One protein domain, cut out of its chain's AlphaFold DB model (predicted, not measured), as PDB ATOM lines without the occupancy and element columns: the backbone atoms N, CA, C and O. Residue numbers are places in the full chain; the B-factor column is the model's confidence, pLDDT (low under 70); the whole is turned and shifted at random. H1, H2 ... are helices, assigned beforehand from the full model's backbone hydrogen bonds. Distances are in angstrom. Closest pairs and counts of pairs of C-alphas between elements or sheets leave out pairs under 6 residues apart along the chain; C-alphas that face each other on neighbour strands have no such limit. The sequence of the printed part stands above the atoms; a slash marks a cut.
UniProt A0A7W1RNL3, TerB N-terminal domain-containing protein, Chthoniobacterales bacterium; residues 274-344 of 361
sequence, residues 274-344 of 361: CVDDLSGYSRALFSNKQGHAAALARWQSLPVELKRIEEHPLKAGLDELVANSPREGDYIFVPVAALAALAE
ATOM      1  N   CYS A 274     -40.648 -37.639  -2.193       97.56
ATOM      2  CA  CYS A 274     -39.900 -37.454  -0.948       97.56
ATOM      3  C   CYS A 274     -38.723 -38.431  -0.839       97.56
ATOM      4  O   CYS A 274     -37.648 -38.060  -0.368       97.56
ATOM      5  N   VAL A 275     -38.902 -39.683  -1.283       96.88
ATOM      6  CA  VAL A 275     -37.816 -40.677  -1.317       96.88
ATOM      7  C   VAL A 275     -36.679 -40.227  -2.235       96.88
ATOM      8  O   VAL A 275     -35.512 -40.371  -1.860       96.88
ATOM      9  N   ASP A 276     -36.991 -39.704  -3.421       96.44
ATOM     10  CA  ASP A 276     -35.968 -39.264  -4.377       96.44
ATOM     11  C   ASP A 276     -35.169 -38.082  -3.820       96.44
ATOM     12  O   ASP A 276     -33.938 -38.147  -3.754       96.44
ATOM     13  N   ASP A 277     -35.856 -37.061  -3.313       96.06
ATOM     14  CA  ASP A 277     -35.204 -35.824  -2.876       96.06
ATOM     15  C   ASP A 277     -34.422 -35.983  -1.567       96.06
ATOM     16  O   ASP A 277     -33.391 -35.341  -1.365       96.06
ATOM     17  N   LEU A 278     -34.833 -36.909  -0.698       96.44
ATOM     18  CA  LEU A 278     -34.096 -37.229   0.526       96.44
ATOM     19  C   LEU A 278     -33.030 -38.310   0.330       96.44
ATOM     20  O   LEU A 278     -32.285 -38.609   1.266       96.44
ATOM     21  N   SER A 279     -32.887 -38.885  -0.868       93.25
ATOM     22  CA  SER A 279     -31.849 -39.890  -1.126       93.25
ATOM     23  C   SER A 279     -30.437 -39.323  -0.949       93.25
ATOM     24  O   SER A 279     -29.563 -40.012  -0.423       93.25
ATOM     25  N   GLY A 280     -30.202 -38.066  -1.350       92.50
ATOM     26  CA  GLY A 280     -28.923 -37.376  -1.135       92.50
ATOM     27  C   GLY A 280     -28.623 -37.182   0.351       92.50
ATOM     28  O   GLY A 280     -27.581 -37.625   0.839       92.50
ATOM     29  N   TYR A 281     -29.585 -36.614   1.082       92.50
ATOM     30  CA  TYR A 281     -29.508 -36.424   2.530       92.50
ATOM     31  C   TYR A 281     -29.272 -37.743   3.280       92.50
ATOM     32  O   TYR A 281     -28.367 -37.845   4.109       92.50
ATOM     33  N   SER A 282     -30.010 -38.798   2.922       92.81
ATOM     34  CA  SER A 282     -29.860 -40.130   3.511       92.81
ATOM     35  C   SER A 282     -28.459 -40.710   3.300       92.81
ATOM     36  O   SER A 282     -27.915 -41.332   4.207       92.81
ATOM     37  N   ARG A 283     -27.823 -40.488   2.141       91.62
ATOM     38  CA  ARG A 283     -26.420 -40.896   1.926       91.62
ATOM     39  C   ARG A 283     -25.452 -40.054   2.762       91.62
ATOM     40  O   ARG A 283     -24.516 -40.608   3.331       91.62
ATOM     41  N   ALA A 284     -25.680 -38.744   2.860       89.19
ATOM     42  CA  ALA A 284     -24.827 -37.831   3.622       89.19
ATOM     43  C   ALA A 284     -24.832 -38.130   5.133       89.19
ATOM     44  O   ALA A 284     -23.781 -38.053   5.776       89.19
ATOM     45  N   LEU A 285     -25.986 -38.524   5.692       87.25
ATOM     46  CA  LEU A 285     -26.124 -38.945   7.093       87.25
ATOM     47  C   LEU A 285     -25.171 -40.083   7.470       87.25
ATOM     48  O   LEU A 285     -24.596 -40.056   8.554       87.25
ATOM     49  N   PHE A 286     -24.969 -41.032   6.556       83.44
ATOM     50  CA  PHE A 286     -24.147 -42.228   6.760       83.44
ATOM     51  C   PHE A 286     -22.749 -42.105   6.138       83.44
ATOM     52  O   PHE A 286     -22.064 -43.109   5.955       83.44
ATOM     53  N   SER A 287     -22.313 -40.893   5.779       85.44
ATOM     54  CA  SER A 287     -20.941 -40.678   5.313       85.44
ATOM     55  C   SER A 287     -19.954 -40.642   6.485       85.44
ATOM     56  O   SER A 287     -20.317 -40.267   7.596       85.44
ATOM     57  N   ASN A 288     -18.681 -40.953   6.220       81.25
ATOM     58  CA  ASN A 288     -17.620 -40.916   7.239       81.25
ATOM     59  C   ASN A 288     -17.162 -39.486   7.592       81.25
ATOM     60  O   ASN A 288     -16.229 -39.321   8.377       81.25
ATOM     61  N   LYS A 289     -17.761 -38.452   6.984       79.81
ATOM     62  CA  LYS A 289     -17.427 -37.054   7.276       79.81
ATOM     63  C   LYS A 289     -17.836 -36.718   8.712       79.81
ATOM     64  O   LYS A 289     -18.889 -37.148   9.178       79.81
ATOM     65  N   GLN A 290     -17.030 -35.899   9.379       76.81
ATOM     66  CA  GLN A 290     -17.280 -35.409  10.738       76.81
ATOM     67  C   GLN A 290     -17.208 -33.874  10.768       76.81
ATOM     68  O   GLN A 290     -16.826 -33.260   9.773       76.81
ATOM     69  N   GLY A 291     -17.600 -33.261  11.887       78.81
ATOM     70  CA  GLY A 291     -17.487 -31.810  12.087       78.81
ATOM     71  C   GLY A 291     -18.417 -30.967  11.206       78.81
ATOM     72  O   GLY A 291     -19.469 -31.445  10.754       78.81
ATOM     73  N   HIS A 292     -18.039 -29.708  10.954       78.56
ATOM     74  CA  HIS A 292     -18.872 -28.772  10.190       78.56
ATOM     75  C   HIS A 292     -19.008 -29.202   8.732       78.56
ATOM     76  O   HIS A 292     -20.098 -29.089   8.170       78.56
ATOM     77  N   ALA A 293     -17.966 -29.791   8.134       78.19
ATOM     78  CA  ALA A 293     -18.042 -30.351   6.787       78.19
ATOM     79  C   ALA A 293     -19.151 -31.411   6.633       78.19
ATOM     80  O   ALA A 293     -19.789 -31.502   5.579       78.19
ATOM     81  N   ALA A 294     -19.412 -32.216   7.671       82.44
ATOM     82  CA  ALA A 294     -20.507 -33.185   7.663       82.44
ATOM     83  C   ALA A 294     -21.876 -32.508   7.791       82.44
ATOM     84  O   ALA A 294     -22.801 -32.853   7.053       82.44
ATOM     85  N   ALA A 295     -22.000 -31.543   8.705       84.19
ATOM     86  CA  ALA A 295     -23.233 -30.785   8.908       84.19
ATOM     87  C   ALA A 295     -23.628 -30.008   7.641       84.19
ATOM     88  O   ALA A 295     -24.766 -30.109   7.183       84.19
ATOM     89  N   LEU A 296     -22.666 -29.327   7.013       86.25
ATOM     90  CA  LEU A 296     -22.866 -28.592   5.769       86.25
ATOM     91  C   LEU A 296     -23.247 -29.521   4.613       86.25
ATOM     92  O   LEU A 296     -24.215 -29.246   3.913       86.25
ATOM     93  N   ALA A 297     -22.555 -30.653   4.440       85.88
ATOM     94  CA  ALA A 297     -22.891 -31.613   3.387       85.88
ATOM     95  C   ALA A 297     -24.310 -32.191   3.544       85.88
ATOM     96  O   ALA A 297     -25.009 -32.397   2.547       85.88
ATOM     97  N   ARG A 298     -24.754 -32.441   4.785       89.06
ATOM     98  CA  ARG A 298     -26.133 -32.863   5.082       89.06
ATOM     99  C   ARG A 298     -27.120 -31.763   4.704       89.06
ATOM    100  O   ARG A 298     -28.010 -32.028   3.903       89.06
ATOM    101  N   TRP A 299     -26.918 -30.540   5.191       90.88
ATOM    102  CA  TRP A 299     -27.798 -29.407   4.887       90.88
ATOM    103  C   TRP A 299     -27.865 -29.115   3.380       90.88
ATOM    104  O   TRP A 299     -28.944 -28.975   2.817       90.88
ATOM    105  N   GLN A 300     -26.732 -29.136   2.674       90.12
ATOM    106  CA  GLN A 300     -26.673 -28.956   1.217       90.12
ATOM    107  C   GLN A 300     -27.434 -30.038   0.444       90.12
ATOM    108  O   GLN A 300     -27.941 -29.761  -0.643       90.12
ATOM    109  N   SER A 301     -27.537 -31.245   0.998       92.06
ATOM    110  CA  SER A 301     -28.273 -32.355   0.390       92.06
ATOM    111  C   SER A 301     -29.777 -32.319   0.672       92.06
ATOM    112  O   SER A 301     -30.492 -33.178   0.163       92.06
ATOM    113  N   LEU A 302     -30.261 -31.374   1.487       92.75
ATOM    114  CA  LEU A 302     -31.690 -31.192   1.713       92.75
ATOM    115  C   LEU A 302     -32.377 -30.571   0.481       92.75
ATOM    116  O   LEU A 302     -31.779 -29.726  -0.206       92.75
ATOM    117  N   PRO A 303     -33.646 -30.934   0.225       92.31
ATOM    118  CA  PRO A 303     -34.491 -30.224  -0.729       92.31
ATOM    119  C   PRO A 303     -34.703 -28.762  -0.310       92.31
ATOM    120  O   PRO A 303     -34.561 -28.407   0.864       92.31
ATOM    121  N   VAL A 304     -35.012 -27.897  -1.282       89.69
ATOM    122  CA  VAL A 304     -35.117 -26.440  -1.069       89.69
ATOM    123  C   VAL A 304     -36.181 -26.091  -0.030       89.69
ATOM    124  O   VAL A 304     -36.001 -25.164   0.753       89.69
ATOM    125  N   GLU A 305     -37.250 -26.876   0.007       90.94
ATOM    126  CA  GLU A 305     -38.348 -26.804   0.956       90.94
ATOM    127  C   GLU A 305     -37.840 -26.889   2.401       90.94
ATOM    128  O   GLU A 305     -38.086 -25.986   3.198       90.94
ATOM    129  N   LEU A 306     -37.032 -27.910   2.710       91.50
ATOM    130  CA  LEU A 306     -36.489 -28.113   4.054       91.50
ATOM    131  C   LEU A 306     -35.371 -27.121   4.390       91.50
ATOM    132  O   LEU A 306     -35.275 -26.668   5.527       91.50
ATOM    133  N   LYS A 307     -34.565 -26.704   3.406       89.94
ATOM    134  CA  LYS A 307     -33.524 -25.678   3.614       89.94
ATOM    135  C   LYS A 307     -34.075 -24.328   4.069       89.94
ATOM    136  O   LYS A 307     -33.341 -23.563   4.681       89.94
ATOM    137  N   ARG A 308     -35.330 -24.006   3.741       88.50
ATOM    138  CA  ARG A 308     -35.972 -22.743   4.151       88.50
ATOM    139  C   ARG A 308     -36.357 -22.724   5.625       88.50
ATOM    140  O   ARG A 308     -36.424 -21.645   6.203       88.50
ATOM    141  N   ILE A 309     -36.645 -23.891   6.196       87.06
ATOM    142  CA  ILE A 309     -37.078 -24.034   7.593       87.06
ATOM    143  C   ILE A 309     -35.947 -24.497   8.512       87.06
ATOM    144  O   ILE A 309     -36.027 -24.297   9.720       87.06
ATOM    145  N   GLU A 310     -34.891 -25.098   7.961       86.94
ATOM    146  CA  GLU A 310     -33.716 -25.498   8.728       86.94
ATOM    147  C   GLU A 310     -32.648 -24.418   8.774       86.94
ATOM    148  O   GLU A 310     -32.228 -23.866   7.754       86.94
ATOM    149  N   GLU A 311     -32.141 -24.191   9.982       86.75
ATOM    150  CA  GLU A 311     -31.040 -23.277  10.207       86.75
ATOM    151  C   GLU A 311     -29.775 -23.744   9.474       86.75
ATOM    152  O   GLU A 311     -29.389 -24.916   9.518       86.75
ATOM    153  N   HIS A 312     -29.115 -22.813   8.781       88.19
ATOM    154  CA  HIS A 312     -27.865 -23.117   8.102       88.19
ATOM    155  C   HIS A 312     -26.784 -23.480   9.142       88.19
ATOM    156  O   HIS A 312     -26.572 -22.698  10.069       88.19
ATOM    157  N   PRO A 313     -26.025 -24.585   8.983       87.88
ATOM    158  CA  PRO A 313     -25.055 -25.046   9.985       87.88
ATOM    159  C   PRO A 313     -23.978 -24.025  10.359       87.88
ATOM    160  O   PRO A 313     -23.418 -24.079  11.447       87.88
ATOM    161  N   LEU A 314     -23.675 -23.103   9.445       86.62
ATOM    162  CA  LEU A 314     -22.692 -22.038   9.650       86.62
ATOM    163  C   LEU A 314     -23.305 -20.717  10.141       86.62
ATOM    164  O   LEU A 314     -22.579 -19.739  10.268       86.62
ATOM    165  N   LYS A 315     -24.622 -20.648  10.387       88.06
ATOM    166  CA  LYS A 315     -25.303 -19.391  10.727       88.06
ATOM    167  C   LYS A 315     -24.788 -18.788  12.029       88.06
ATOM    168  O   LYS A 315     -24.397 -17.631  12.014       88.06
ATOM    169  N   ALA A 316     -24.715 -19.565  13.110       86.75
ATOM    170  CA  ALA A 316     -24.234 -19.060  14.399       86.75
ATOM    171  C   ALA A 316     -22.809 -18.492  14.302       86.75
ATOM    172  O   ALA A 316     -22.542 -17.391  14.771       86.75
ATOM    173  N   GLY A 317     -21.910 -19.210  13.623       86.31
ATOM    174  CA  GLY A 317     -20.540 -18.748  13.427       86.31
ATOM    175  C   GLY A 317     -20.434 -17.550  12.476       86.31
ATOM    176  O   GLY A 317     -19.580 -16.688  12.671       86.31
ATOM    177  N   LEU A 318     -21.317 -17.443  11.476       87.94
ATOM    178  CA  LEU A 318     -21.410 -16.253  10.631       87.94
ATOM    179  C   LEU A 318     -21.939 -15.051  11.423       87.94
ATOM    180  O   LEU A 318     -21.386 -13.966  11.297       87.94
ATOM    181  N   ASP A 319     -22.966 -15.242  12.248       89.81
ATOM    182  CA  ASP A 319     -23.551 -14.196  13.087       89.81
ATOM    183  C   ASP A 319     -22.517 -13.679  14.108       89.81
ATOM    184  O   ASP A 319     -22.383 -12.470  14.293       89.81
ATOM    185  N   GLU A 320     -21.711 -14.569  14.698       90.06
ATOM    186  CA  GLU A 320     -20.585 -14.203  15.566       90.06
ATOM    187  C   GLU A 320     -19.485 -13.453  14.800       90.06
ATOM    188  O   GLU A 320     -18.995 -12.415  15.252       90.06
ATOM    189  N   LEU A 321     -19.117 -13.938  13.613       89.62
ATOM    190  CA  LEU A 321     -18.124 -13.284  12.766       89.62
ATOM    191  C   LEU A 321     -18.577 -11.874  12.370       89.62
ATOM    192  O   LEU A 321     -17.790 -10.932  12.422       89.62
ATOM    193  N   VAL A 322     -19.852 -11.717  12.025       89.94
ATOM    194  CA  VAL A 322     -20.487 -10.437  11.699       89.94
ATOM    195  C   VAL A 322     -20.543  -9.511  12.916       89.94
ATOM    196  O   VAL A 322     -20.305  -8.309  12.776       89.94
ATOM    197  N   ALA A 323     -20.830 -10.039  14.108       89.50
ATOM    198  CA  ALA A 323     -20.859  -9.265  15.348       89.50
ATOM    199  C   ALA A 323     -19.475  -8.725  15.737       89.50
ATOM    200  O   ALA A 323     -19.372  -7.598  16.220       89.50
ATOM    201  N   ASN A 324     -18.421  -9.502  15.479       89.00
ATOM    202  CA  ASN A 324     -17.043  -9.174  15.846       89.00
ATOM    203  C   ASN A 324     -16.252  -8.459  14.733       89.00
ATOM    204  O   ASN A 324     -15.084  -8.116  14.928       89.00
ATOM    205  N   SER A 325     -16.859  -8.238  13.563       91.12
ATOM    206  CA  SER A 325     -16.194  -7.610  12.417       91.12
ATOM    207  C   SER A 325     -16.263  -6.075  12.461       91.12
ATOM    208  O   SER A 325     -17.289  -5.518  12.864       91.12
ATOM    209  N   PRO A 326     -15.208  -5.365  12.007       89.75
ATOM    210  CA  PRO A 326     -15.219  -3.909  11.887       89.75
ATOM    211  C   PRO A 326     -16.359  -3.408  10.995       89.75
ATOM    212  O   PRO A 326     -16.711  -4.048  10.000       89.75
ATOM    213  N   ARG A 327     -16.902  -2.232  11.326       91.44
ATOM    214  CA  ARG A 327     -17.981  -1.584  10.569       91.44
ATOM    215  C   ARG A 327     -17.561  -0.215  10.053       91.44
ATOM    216  O   ARG A 327     -16.902   0.534  10.771       91.44
ATOM    217  N   GLU A 328     -18.003   0.121   8.849       89.25
ATOM    218  CA  GLU A 328     -17.906   1.466   8.272       89.25
ATOM    219  C   GLU A 328     -19.270   1.846   7.695       89.25
ATOM    220  O   GLU A 328     -19.700   1.326   6.665       89.25
ATOM    221  N   GLY A 329     -19.991   2.715   8.408       88.19
ATOM    222  CA  GLY A 329     -21.402   2.971   8.121       88.19
ATOM    223  C   GLY A 329     -22.227   1.683   8.214       88.19
ATOM    224  O   GLY A 329     -22.164   0.977   9.222       88.19
ATOM    225  N   ASP A 330     -22.959   1.372   7.145       89.25
ATOM    226  CA  ASP A 330     -23.793   0.169   7.031       89.25
ATOM    227  C   ASP A 330     -23.019  -1.071   6.536       89.25
ATOM    228  O   ASP A 330     -23.588  -2.158   6.424       89.25
ATOM    229  N   TYR A 331     -21.722  -0.936   6.235       86.62
ATOM    230  CA  TYR A 331     -20.893  -2.032   5.740       86.62
ATOM    231  C   TYR A 331     -20.173  -2.758   6.876       86.62
ATOM    232  O   TYR A 331     -19.681  -2.146   7.826       86.62
ATOM    233  N   ILE A 332     -20.074  -4.083   6.747       89.44
ATOM    234  CA  ILE A 332     -19.369  -4.967   7.681       89.44
ATOM    235  C   ILE A 332     -18.190  -5.591   6.940       89.44
ATOM    236  O   ILE A 332     -18.373  -6.261   5.920       89.44
ATOM    237  N   PHE A 333     -16.978  -5.380   7.446       89.19
ATOM    238  CA  PHE A 333     -15.762  -5.907   6.838       89.19
ATOM    239  C   PHE A 333     -15.404  -7.260   7.425       89.19
ATOM    240  O   PHE A 333     -14.795  -7.352   8.488       89.19
ATOM    241  N   VAL A 334     -15.739  -8.315   6.692       87.00
ATOM    242  CA  VAL A 334     -15.404  -9.683   7.076       87.00
ATOM    243  C   VAL A 334     -14.177 -10.160   6.287       87.00
ATOM    244  O   VAL A 334     -14.230 -10.205   5.054       87.00
ATOM    245  N   PRO A 335     -13.068 -10.554   6.944       84.38
ATOM    246  CA  PRO A 335     -11.922 -11.123   6.247       84.38
ATOM    247  C   PRO A 335     -12.293 -12.421   5.522       84.38
ATOM    248  O   PRO A 335     -12.839 -13.347   6.122       84.38
ATOM    249  N   VAL A 336     -11.914 -12.540   4.245       82.69
ATOM    250  CA  VAL A 336     -12.151 -13.760   3.443       82.69
ATOM    251  C   VAL A 336     -11.538 -14.999   4.105       82.69
ATOM    252  O   VAL A 336     -12.129 -16.072   4.060       82.69
ATOM    253  N   ALA A 337     -10.390 -14.854   4.776       81.75
ATOM    254  CA  ALA A 337      -9.761 -15.940   5.526       81.75
ATOM    255  C   ALA A 337     -10.634 -16.443   6.691       81.75
ATOM    256  O   ALA A 337     -10.696 -17.645   6.927       81.75
ATOM    257  N   ALA A 338     -11.352 -15.549   7.378       82.81
ATOM    258  CA  ALA A 338     -12.255 -15.923   8.462       82.81
ATOM    259  C   ALA A 338     -13.507 -16.644   7.933       82.81
ATOM    260  O   ALA A 338     -13.925 -17.647   8.505       82.81
ATOM    261  N   LEU A 339     -14.046 -16.203   6.788       82.44
ATOM    262  CA  LEU A 339     -15.122 -16.917   6.082       82.44
ATOM    263  C   LEU A 339     -14.676 -18.305   5.598       82.44
ATOM    264  O   LEU A 339     -15.412 -19.278   5.738       82.44
ATOM    265  N   ALA A 340     -13.464 -18.409   5.049       82.06
ATOM    266  CA  ALA A 340     -12.894 -19.672   4.592       82.06
ATOM    267  C   ALA A 340     -12.670 -20.650   5.757       82.06
ATOM    268  O   ALA A 340     -13.011 -21.828   5.640       82.06
ATOM    269  N   ALA A 341     -12.169 -20.159   6.895       81.56
ATOM    270  CA  ALA A 341     -11.988 -20.951   8.108       81.56
ATOM    271  C   ALA A 341     -13.322 -21.487   8.652       81.56
ATOM    272  O   ALA A 341     -13.397 -22.653   9.037       81.56
ATOM    273  N   LEU A 342     -14.388 -20.676   8.606       79.62
ATOM    274  CA  LEU A 342     -15.742 -21.079   9.000       79.62
ATOM    275  C   LEU A 342     -16.252 -22.291   8.200       79.62
ATOM    276  O   LEU A 342     -16.952 -23.149   8.728       79.62
ATOM    277  N   ALA A 343     -15.884 -22.366   6.920       72.88
ATOM    278  CA  ALA A 343     -16.235 -23.460   6.019       72.88
ATOM    279  C   ALA A 343     -15.198 -24.604   6.008       72.88
ATOM    280  O   ALA A 343     -15.252 -25.462   5.125       72.88
ATOM    281  N   GLU A 344     -14.254 -24.614   6.959       76.38
ATOM    282  CA  GLU A 344     -13.148 -25.581   7.057       76.38
ATOM    283  C   GLU A 344     -12.317 -25.676   5.756       76.38
ATOM    284  O   GLU A 344     -11.755 -26.721   5.418       76.38
TER     285      GLU A 344
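Overview. This is residues 274 to 344 of the 361 residues of the protein "TerB N-terminal domain-containing protein" of Chthoniobacterales bacterium (UniProt A0A7W1RNL3). Two helical hairpins, H1 with H2 and H4 with H5, make a loose, elongated body, with small H3 between them along the chain and loop residues 325 to 335 at the far end. The 71 printed residues include five named helices, no named strand: all helix. The radius of gyration of the C-alphas is 15.1 A; spans are 48 by 26 by 15 A.

Arrangement. H1, residues 274 to 285, touches H2, residues 291 to 300, with 281 to 285 alone, opposite ways at a shallow 11 degrees; closest C-alphas, Ala 284 and Arg 298, 5.3 A. H3, residues 304 to 309, is close to H2 but not clearly touching; closest C-alphas, Trp 299 and Lys 307, 7.0 A. H4, residues 315 to 324, touches H5, residues 336 to 342, opposite ways at a steep 42 degrees; closest C-alphas, Gly 317 and Leu 342, 6.9 A. Every O i to N i+4 pair is within hydrogen-bond range in H2, H4 and H5, 6 of 8 in H1, 1 of 2 in H3.

Along the chain. H1 begins at (-39.900, -37.454, -0.948) and spans 16.0 A, H2 14.5 A, H3 9.2 A, H4 14.1 A; H5, 9.9 A, ends at (-15.742, -21.079, 9.000).

Size, cuts and confidence. The printed part has no cut. H4 to H5 is a long link. No printed residue is under 70.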